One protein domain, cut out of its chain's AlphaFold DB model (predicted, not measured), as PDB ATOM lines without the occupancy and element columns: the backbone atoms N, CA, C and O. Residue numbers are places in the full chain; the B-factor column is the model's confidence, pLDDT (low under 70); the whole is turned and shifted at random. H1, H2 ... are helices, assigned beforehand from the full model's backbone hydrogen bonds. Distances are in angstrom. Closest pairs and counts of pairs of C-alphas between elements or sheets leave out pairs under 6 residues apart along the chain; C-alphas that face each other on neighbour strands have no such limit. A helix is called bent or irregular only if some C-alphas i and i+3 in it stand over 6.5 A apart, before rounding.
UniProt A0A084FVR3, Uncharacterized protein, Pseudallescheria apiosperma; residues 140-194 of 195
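This is residues 140 to 194 of the 195 residues of an uncharacterized protein of Pseudallescheria apiosperma (UniProt A0A084FVR3). Two long helices, H1 and H3, run side by side and opposite ways, forming a slender two-helix rod; at one end the printed part folds back through a loop and the very short helix H2. The two long helices have few close contacts with each other, and both ends of the rod stick out from the body: the turn at residues 160 to 166, and residues 188 to 194, of which 188 to 192 belong to H3. The printed part has 55 residues with three named helices, in the order H1, H2, H3, and no named strand; the class is all helix. The whole is loose, with a radius of gyration of the C-alphas of 13.9 A, and its C-alphas span 47 by 18 by 10 A along the three main axes.

Start at the first printed residue and go along H1, residues 140 to 160, then pass through a tight link of 5 residues to H2, residues 166 to 169. H1 and H2 are apart. One residue, Ala 170, makes the tight link from H2 to H3, residues 171 to 192. H2 and H3 meet only through their link, and H2 touches no helix. Now compare the two long helices: H1 and H3 touch, with 5 pairs of C-alphas within 8 A. Look at Val 155 in H1 and Pro 173 in H3, whose C-alphas are the closest of the two helices, 6.2 A apart. The lines of H1 and H3 stand at a shallow tilt of 22 degrees, and they run opposite ways. Their centres are 12.0 A apart. Read the backbone O and N atoms next: in H3 every O i to N i+4 pair is within hydrogen-bond range, and in H1 15 of 17 are. H2, with 4 residues, is too short for such a pair, but its one O i to N i+3 pair is within range.

Find C-alpha 140 of Ile 140 at (58.866, -23.885, 143.018); from there H1 runs 21 residues to C-alpha 160 of Ser 160 at (78.388, -0.109, 141.126), 30.8 A from first to last C-alpha. H1 is neither bent nor irregular, but only just: C-alphas 153 and 156 are 6.1 A apart. After residues 161 to 165 you reach H2, 4 residues from Asp 166 to Asn 169, with 5.1 A from first to last C-alpha. H3, the longest helix by residues, has 22 of them; it begins at C-alpha 171 of Phe 171 at (75.111, -6.732, 155.445) and ends at C-alpha 192 of Gln 192 at (67.576, -35.915, 146.871), 31.3 A away. Residues 193 and 194 follow it.

Look for the two C-alphas farthest apart at Ile 165 and Val 194, with 46.8 A between them. The first and last printed C-alphas, those of Ile 140 and Val 194, are 14.8 A apart. Without the stretches that stand free, the body has 41 residues and spans 33 by 18 by 8 A, with a radius of gyration of 10.9 A. The printed part has no cut, and both of its links between helices are tight. It ends at residue 194 of a full chain of 195 residues. In the B-factor column the mean pLDDT of the printed part is 76.6. Low confidence, under 70, is found at 10 residues: residues 164 to 171 and residues 193 to 194. The mean is 83 for H1, 60 for H2 and 78 for H3.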
ATOM      1  N   ILE A 140      58.020 -24.295 141.889       86.00
ATOM      2  CA  ILE A 140      58.866 -23.885 143.018       86.00
ATOM      3  C   ILE A 140      60.293 -23.628 142.528       86.00
ATOM      4  O   ILE A 140      60.829 -22.553 142.773       86.00
ATOM      5  N   ILE A 141      60.858 -24.555 141.751       85.94
ATOM      6  CA  ILE A 141      62.188 -24.409 141.156       85.94
ATOM      7  C   ILE A 141      62.240 -23.197 140.224       85.94
ATOM      8  O   ILE A 141      63.171 -22.405 140.311       85.94
ATOM      9  N   SER A 142      61.234 -23.014 139.364       86.44
ATOM     10  CA  SER A 142      61.177 -21.858 138.460       86.44
ATOM     11  C   SER A 142      61.136 -20.527 139.216       86.44
ATOM     12  O   SER A 142      61.796 -19.577 138.802       86.44
ATOM     13  N   TRP A 143      60.377 -20.449 140.312       85.56
ATOM     14  CA  TRP A 143      60.319 -19.262 141.163       85.56
ATOM     15  C   TRP A 143      61.642 -19.018 141.884       85.56
ATOM     16  O   TRP A 143      62.151 -17.899 141.854       85.56
ATOM     17  N   ALA A 144      62.226 -20.062 142.470       85.06
ATOM     18  CA  ALA A 144      63.516 -19.984 143.141       85.06
ATOM     19  C   ALA A 144      64.618 -19.517 142.180       85.06
ATOM     20  O   ALA A 144      65.386 -18.620 142.523       85.06
ATOM     21  N   ALA A 145      64.652 -20.057 140.959       86.12
ATOM     22  CA  ALA A 145      65.575 -19.628 139.917       86.12
ATOM     23  C   ALA A 145      65.357 -18.154 139.539       86.12
ATOM     24  O   ALA A 145      66.311 -17.384 139.540       86.12
ATOM     25  N   GLY A 146      64.109 -17.737 139.296       86.38
ATOM     26  CA  GLY A 146      63.792 -16.351 138.939       86.38
ATOM     27  C   GLY A 146      64.205 -15.336 140.011       86.38
ATOM     28  O   GLY A 146      64.855 -14.339 139.698       86.38
ATOM     29  N   VAL A 147      63.890 -15.613 141.281       84.69
ATOM     30  CA  VAL A 147      64.295 -14.765 142.420       84.69
ATOM     31  C   VAL A 147      65.818 -14.740 142.565       84.69
ATOM     32  O   VAL A 147      66.397 -13.678 142.791       84.69
ATOM     33  N   SER A 148      66.471 -15.889 142.376       83.19
ATOM     34  CA  SER A 148      67.930 -16.005 142.446       83.19
ATOM     35  C   SER A 148      68.619 -15.165 141.377       83.19
ATOM     36  O   SER A 148      69.523 -14.398 141.695       83.19
ATOM     37  N   THR A 149      68.177 -15.252 140.118       85.50
ATOM     38  CA  THR A 149      68.734 -14.453 139.017       85.50
ATOM     39  C   THR A 149      68.542 -12.959 139.257       85.50
ATOM     40  O   THR A 149      69.482 -12.192 139.066       85.50
ATOM     41  N   PHE A 150      67.356 -12.539 139.710       83.88
ATOM     42  CA  PHE A 150      67.083 -11.127 139.978       83.88
ATOM     43  C   PHE A 150      67.983 -10.572 141.085       83.88
ATOM     44  O   PHE A 150      68.587  -9.514 140.923       83.88
ATOM     45  N   GLY A 151      68.129 -11.301 142.192       80.62
ATOM     46  CA  GLY A 151      68.979 -10.838 143.280       80.62
ATOM     47  C   GLY A 151      70.479 -10.929 142.968       80.62
ATOM     48  O   GLY A 151      71.225 -10.028 143.340       80.62
ATOM     49  N   LEU A 152      70.931 -11.927 142.198       83.25
ATOM     50  CA  LEU A 152      72.312 -11.970 141.696       83.25
ATOM     51  C   LEU A 152      72.626 -10.812 140.742       83.25
ATOM     52  O   LEU A 152      73.753 -10.335 140.747       83.25
ATOM     53  N   ALA A 153      71.655 -10.346 139.952       84.75
ATOM     54  CA  ALA A 153      71.806  -9.153 139.118       84.75
ATOM     55  C   ALA A 153      71.744  -7.852 139.938       84.75
ATOM     56  O   ALA A 153      72.420  -6.882 139.602       84.75
ATOM     57  N   PHE A 154      70.978  -7.832 141.032       82.62
ATOM     58  CA  PHE A 154      70.891  -6.685 141.934       82.62
ATOM     59  C   PHE A 154      72.230  -6.380 142.616       82.62
ATOM     60  O   PHE A 154      72.620  -5.219 142.672       82.62
ATOM     61  N   VAL A 155      72.959  -7.399 143.084       79.31
ATOM     62  CA  VAL A 155      74.240  -7.224 143.798       79.31
ATOM     63  C   VAL A 155      75.272  -6.379 143.021       79.31
ATOM     64  O   VAL A 155      75.748  -5.402 143.594       79.31
ATOM     65  N   PRO A 156      75.629  -6.663 141.752       81.12
ATOM     66  CA  PRO A 156      76.595  -5.855 141.007       81.12
ATOM     67  C   PRO A 156      76.078  -4.448 140.678       81.12
ATOM     68  O   PRO A 156      76.861  -3.506 140.727       81.12
ATOM     69  N   ILE A 157      74.779  -4.284 140.396       82.06
ATOM     70  CA  ILE A 157      74.157  -2.966 140.143       82.06
ATOM     71  C   ILE A 157      74.178  -2.104 141.414       82.06
ATOM     72  O   ILE A 157      74.429  -0.899 141.378       82.06
ATOM     73  N   TRP A 158      73.916  -2.727 142.559       79.00
ATOM     74  CA  TRP A 158      73.999  -2.085 143.862       79.00
ATOM     75  C   TRP A 158      75.449  -1.707 144.185       79.00
ATOM     76  O   TRP A 158      75.718  -0.553 144.510       79.00
ATOM     77  N   LEU A 159      76.397  -2.635 143.988       76.94
ATOM     78  CA  LEU A 159      77.832  -2.401 144.189       76.94
ATOM     79  C   LEU A 159      78.382  -1.282 143.295       76.94
ATOM     80  O   LEU A 159      79.196  -0.492 143.762       76.94
ATOM     81  N   SER A 160      77.940  -1.175 142.036       80.00
ATOM     82  CA  SER A 160      78.388  -0.109 141.126       80.00
ATOM     83  C   SER A 160      77.917   1.286 141.540       80.00
ATOM     84  O   SER A 160      78.458   2.279 141.063       80.00
ATOM     85  N   SER A 161      76.890   1.364 142.384       74.94
ATOM     86  CA  SER A 161      76.199   2.610 142.728       74.94
ATOM     87  C   SER A 161      76.607   3.169 144.098       74.94
ATOM     88  O   SER A 161      76.018   4.149 144.550       74.94
ATOM     89  N   ILE A 162      77.581   2.552 144.775       73.56
ATOM     90  CA  ILE A 162      77.871   2.770 146.197       73.56
ATOM     91  C   ILE A 162      79.260   3.362 146.449       73.56
ATOM     92  O   ILE A 162      80.244   2.975 145.823       73.56
ATOM     93  N   ASN A 163      79.335   4.290 147.410       72.75
ATOM     94  CA  ASN A 163      80.578   4.905 147.882       72.75
ATOM     95  C   ASN A 163      81.211   4.107 149.035       72.75
ATOM     96  O   ASN A 163      80.553   3.335 149.725       72.75
ATOM     97  N   SER A 164      82.495   4.338 149.308       64.44
ATOM     98  CA  SER A 164      83.308   3.606 150.297       64.44
ATOM     99  C   SER A 164      82.761   3.567 151.737       64.44
ATOM    100  O   SER A 164      83.152   2.690 152.503       64.44
ATOM    101  N   ILE A 165      81.833   4.460 152.105       59.00
ATOM    102  CA  ILE A 165      81.161   4.488 153.419       59.00
ATOM    103  C   ILE A 165      80.009   3.462 153.499       59.00
ATOM    104  O   ILE A 165      79.760   2.893 154.558       59.00
ATOM    105  N   ASP A 166      79.368   3.130 152.375       58.06
ATOM    106  CA  ASP A 166      78.265   2.159 152.301       58.06
ATOM    107  C   ASP A 166      78.746   0.695 152.266       58.06
ATOM    108  O   ASP A 166      77.956  -0.231 152.455       58.06
ATOM    109  N   LEU A 167      80.058   0.461 152.119       61.41
ATOM    110  CA  LEU A 167      80.655  -0.876 152.214       61.41
ATOM    111  C   LEU A 167      80.487  -1.486 153.621       61.41
ATOM    112  O   LEU A 167      80.422  -2.704 153.764       61.41
ATOM    113  N   GLN A 168      80.357  -0.651 154.661       58.78
ATOM    114  CA  GLN A 168      80.022  -1.105 156.018       58.78
ATOM    115  C   GLN A 168      78.558  -1.575 156.135       58.78
ATOM    116  O   GLN A 168      78.257  -2.433 156.961       58.78
ATOM    117  N   ASN A 169      77.670  -1.111 155.247       60.97
ATOM    118  CA  ASN A 169      76.287  -1.582 155.106       60.97
ATOM    119  C   ASN A 169      76.149  -2.804 154.168       60.97
ATOM    120  O   ASN A 169      75.032  -3.219 153.847       60.97
ATOM    121  N   ALA A 170      77.258  -3.459 153.788       64.88
ATOM    122  CA  ALA A 170      77.278  -4.692 152.985       64.88
ATOM    123  C   ALA A 170      76.584  -5.907 153.644       64.88
ATOM    124  O   ALA A 170      76.550  -6.999 153.075       64.88
ATOM    125  N   PHE A 171      75.967  -5.734 154.813       68.69
ATOM    126  CA  PHE A 171      75.111  -6.732 155.445       68.69
ATOM    127  C   PHE A 171      73.968  -7.196 154.525       68.69
ATOM    128  O   PHE A 171      73.659  -8.384 154.490       68.69
ATOM    129  N   ALA A 172      73.374  -6.294 153.734       70.50
ATOM    130  CA  ALA A 172      72.275  -6.626 152.821       70.50
ATOM    131  C   ALA A 172      72.671  -7.623 151.702       70.50
ATOM    132  O   ALA A 172      72.031  -8.671 151.593       70.50
ATOM    133  N   PRO A 173      73.727  -7.393 150.895       71.12
ATOM    134  CA  PRO A 173      74.155  -8.375 149.895       71.12
ATOM    135  C   PRO A 173      74.703  -9.668 150.517       71.12
ATOM    136  O   PRO A 173      74.471 -10.744 149.967       71.12
ATOM    137  N   VAL A 174      75.370  -9.609 151.678       75.31
ATOM    138  CA  VAL A 174      75.861 -10.816 152.370       75.31
ATOM    139  C   VAL A 174      74.703 -11.685 152.863       75.31
ATOM    140  O   VAL A 174      74.673 -12.884 152.587       75.31
ATOM    141  N   THR A 175      73.715 -11.102 153.545       75.00
ATOM    142  CA  THR A 175      72.523 -11.840 153.997       75.00
ATOM    143  C   THR A 175      71.705 -12.380 152.830       75.00
ATOM    144  O   THR A 175      71.222 -13.512 152.908       75.00
ATOM    145  N   PHE A 176      71.611 -11.642 151.720       77.88
ATOM    146  CA  PHE A 176      71.008 -12.142 150.487       77.88
ATOM    147  C   PHE A 176      71.730 -13.399 149.970       77.88
ATOM    148  O   PHE A 176      71.078 -14.414 149.724       77.88
ATOM    149  N   LEU A 177      73.064 -13.374 149.868       79.12
ATOM    150  CA  LEU A 177      73.860 -14.517 149.405       79.12
ATOM    151  C   LEU A 177      73.747 -15.734 150.334       79.12
ATOM    152  O   LEU A 177      73.583 -16.853 149.847       79.12
ATOM    153  N   VAL A 178      73.779 -15.534 151.656       80.50
ATOM    154  CA  VAL A 178      73.586 -16.625 152.631       80.50
ATOM    155  C   VAL A 178      72.187 -17.230 152.501       80.50
ATOM    156  O   VAL A 178      72.043 -18.453 152.476       80.50
ATOM    157  N   THR A 179      71.156 -16.395 152.357       81.44
ATOM    158  CA  THR A 179      69.775 -16.861 152.160       81.44
ATOM    159  C   THR A 179      69.635 -17.644 150.854       81.44
ATOM    160  O   THR A 179      68.992 -18.691 150.825       81.44
ATOM    161  N   LEU A 180      70.281 -17.184 149.779       82.69
ATOM    162  CA  LEU A 180      70.299 -17.855 148.482       82.69
ATOM    163  C   LEU A 180      70.978 -19.230 148.559       82.69
ATOM    164  O   LEU A 180      70.421 -20.215 148.079       82.69
ATOM    165  N   LEU A 181      72.132 -19.320 149.223       81.75
ATOM    166  CA  LEU A 181      72.811 -20.589 149.507       81.75
ATOM    167  C   LEU A 181      71.918 -21.544 150.307       81.75
ATOM    168  O   LEU A 181      71.796 -22.713 149.944       81.75
ATOM    169  N   GLY A 182      71.240 -21.044 151.344       82.75
ATOM    170  CA  GLY A 182      70.281 -21.823 152.128       82.75
ATOM    171  C   GLY A 182      69.122 -22.364 151.285       82.75
ATOM    172  O   GLY A 182      68.787 -23.543 151.386       82.75
ATOM    173  N   LEU A 183      68.550 -21.541 150.400       81.69
ATOM    174  CA  LEU A 183      67.490 -21.960 149.477       81.69
ATOM    175  C   LEU A 183      67.973 -23.018 148.476       81.69
ATOM    176  O   LEU A 183      67.255 -23.986 148.224       81.69
ATOM    177  N   ILE A 184      69.182 -22.864 147.929       81.31
ATOM    178  CA  ILE A 184      69.783 -23.845 147.015       81.31
ATOM    179  C   ILE A 184      69.980 -25.182 147.734       81.31
ATOM    180  O   ILE A 184      69.541 -26.211 147.225       81.31
ATOM    181  N   LEU A 185      70.575 -25.174 148.931       81.31
ATOM    182  CA  LEU A 185      70.787 -26.384 149.730       81.31
ATOM    183  C   LEU A 185      69.463 -27.066 150.097       81.31
ATOM    184  O   LEU A 185      69.347 -28.283 149.962       81.31
ATOM    185  N   ALA A 186      68.446 -26.295 150.491       80.00
ATOM    186  CA  ALA A 186      67.116 -26.822 150.781       80.00
ATOM    187  C   ALA A 186      66.473 -27.470 149.544       80.00
ATOM    188  O   ALA A 186      65.898 -28.552 149.643       80.00
ATOM    189  N   MET A 187      66.597 -26.852 148.366       79.00
ATOM    190  CA  MET A 187      66.089 -27.439 147.125       79.00
ATOM    191  C   MET A 187      66.839 -28.714 146.738       79.00
ATOM    192  O   MET A 187      66.192 -29.689 146.362       79.00
ATOM    193  N   VAL A 188      68.169 -28.739 146.875       79.94
ATOM    194  CA  VAL A 188      68.980 -29.942 146.638       79.94
ATOM    195  C   VAL A 188      68.534 -31.072 147.566       79.94
ATOM    196  O   VAL A 188      68.237 -32.166 147.087       79.94
ATOM    197  N   ALA A 189      68.382 -30.796 148.863       77.81
ATOM    198  CA  ALA A 189      67.910 -31.776 149.839       77.81
ATOM    199  C   ALA A 189      66.512 -32.320 149.493       77.81
ATOM    200  O   ALA A 189      66.291 -33.528 149.522       77.81
ATOM    201  N   VAL A 190      65.579 -31.451 149.086       77.19
ATOM    202  CA  VAL A 190      64.236 -31.870 148.649       77.19
ATOM    203  C   VAL A 190      64.296 -32.720 147.379       77.19
ATOM    204  O   VAL A 190      63.546 -33.682 147.262       77.19
ATOM    205  N   THR A 191      65.184 -32.415 146.430       72.38
ATOM    206  CA  THR A 191      65.337 -33.242 145.220       72.38
ATOM    207  C   THR A 191      66.002 -34.591 145.487       72.38
ATOM    208  O   THR A 191      65.679 -35.556 144.801       72.38
ATOM    209  N   GLN A 192      66.889 -34.677 146.483       70.94
ATOM    210  CA  GLN A 192      67.576 -35.915 146.871       70.94
ATOM    211  C   GLN A 192      66.720 -36.822 147.769       70.94
ATOM    212  O   GLN A 192      66.904 -38.029 147.752       70.94
ATOM    213  N   GLY A 193      65.768 -36.272 148.529       57.41
ATOM    214  CA  GLY A 193      64.846 -37.052 149.368       57.41
ATOM    215  C   GLY A 193      63.616 -37.615 148.644       57.41
ATOM    216  O   GLY A 193      62.750 -38.196 149.290       57.41
ATOM    217  N   VAL A 194      63.494 -37.400 147.330       51.94
ATOM    218  CA  VAL A 194      62.351 -37.839 146.499       51.94
ATOM    219  C   VAL A 194      62.732 -39.013 145.571       51.94
ATOM    220  O   VAL A 194      61.926 -39.420 144.737       51.94
TER     221      VAL A 194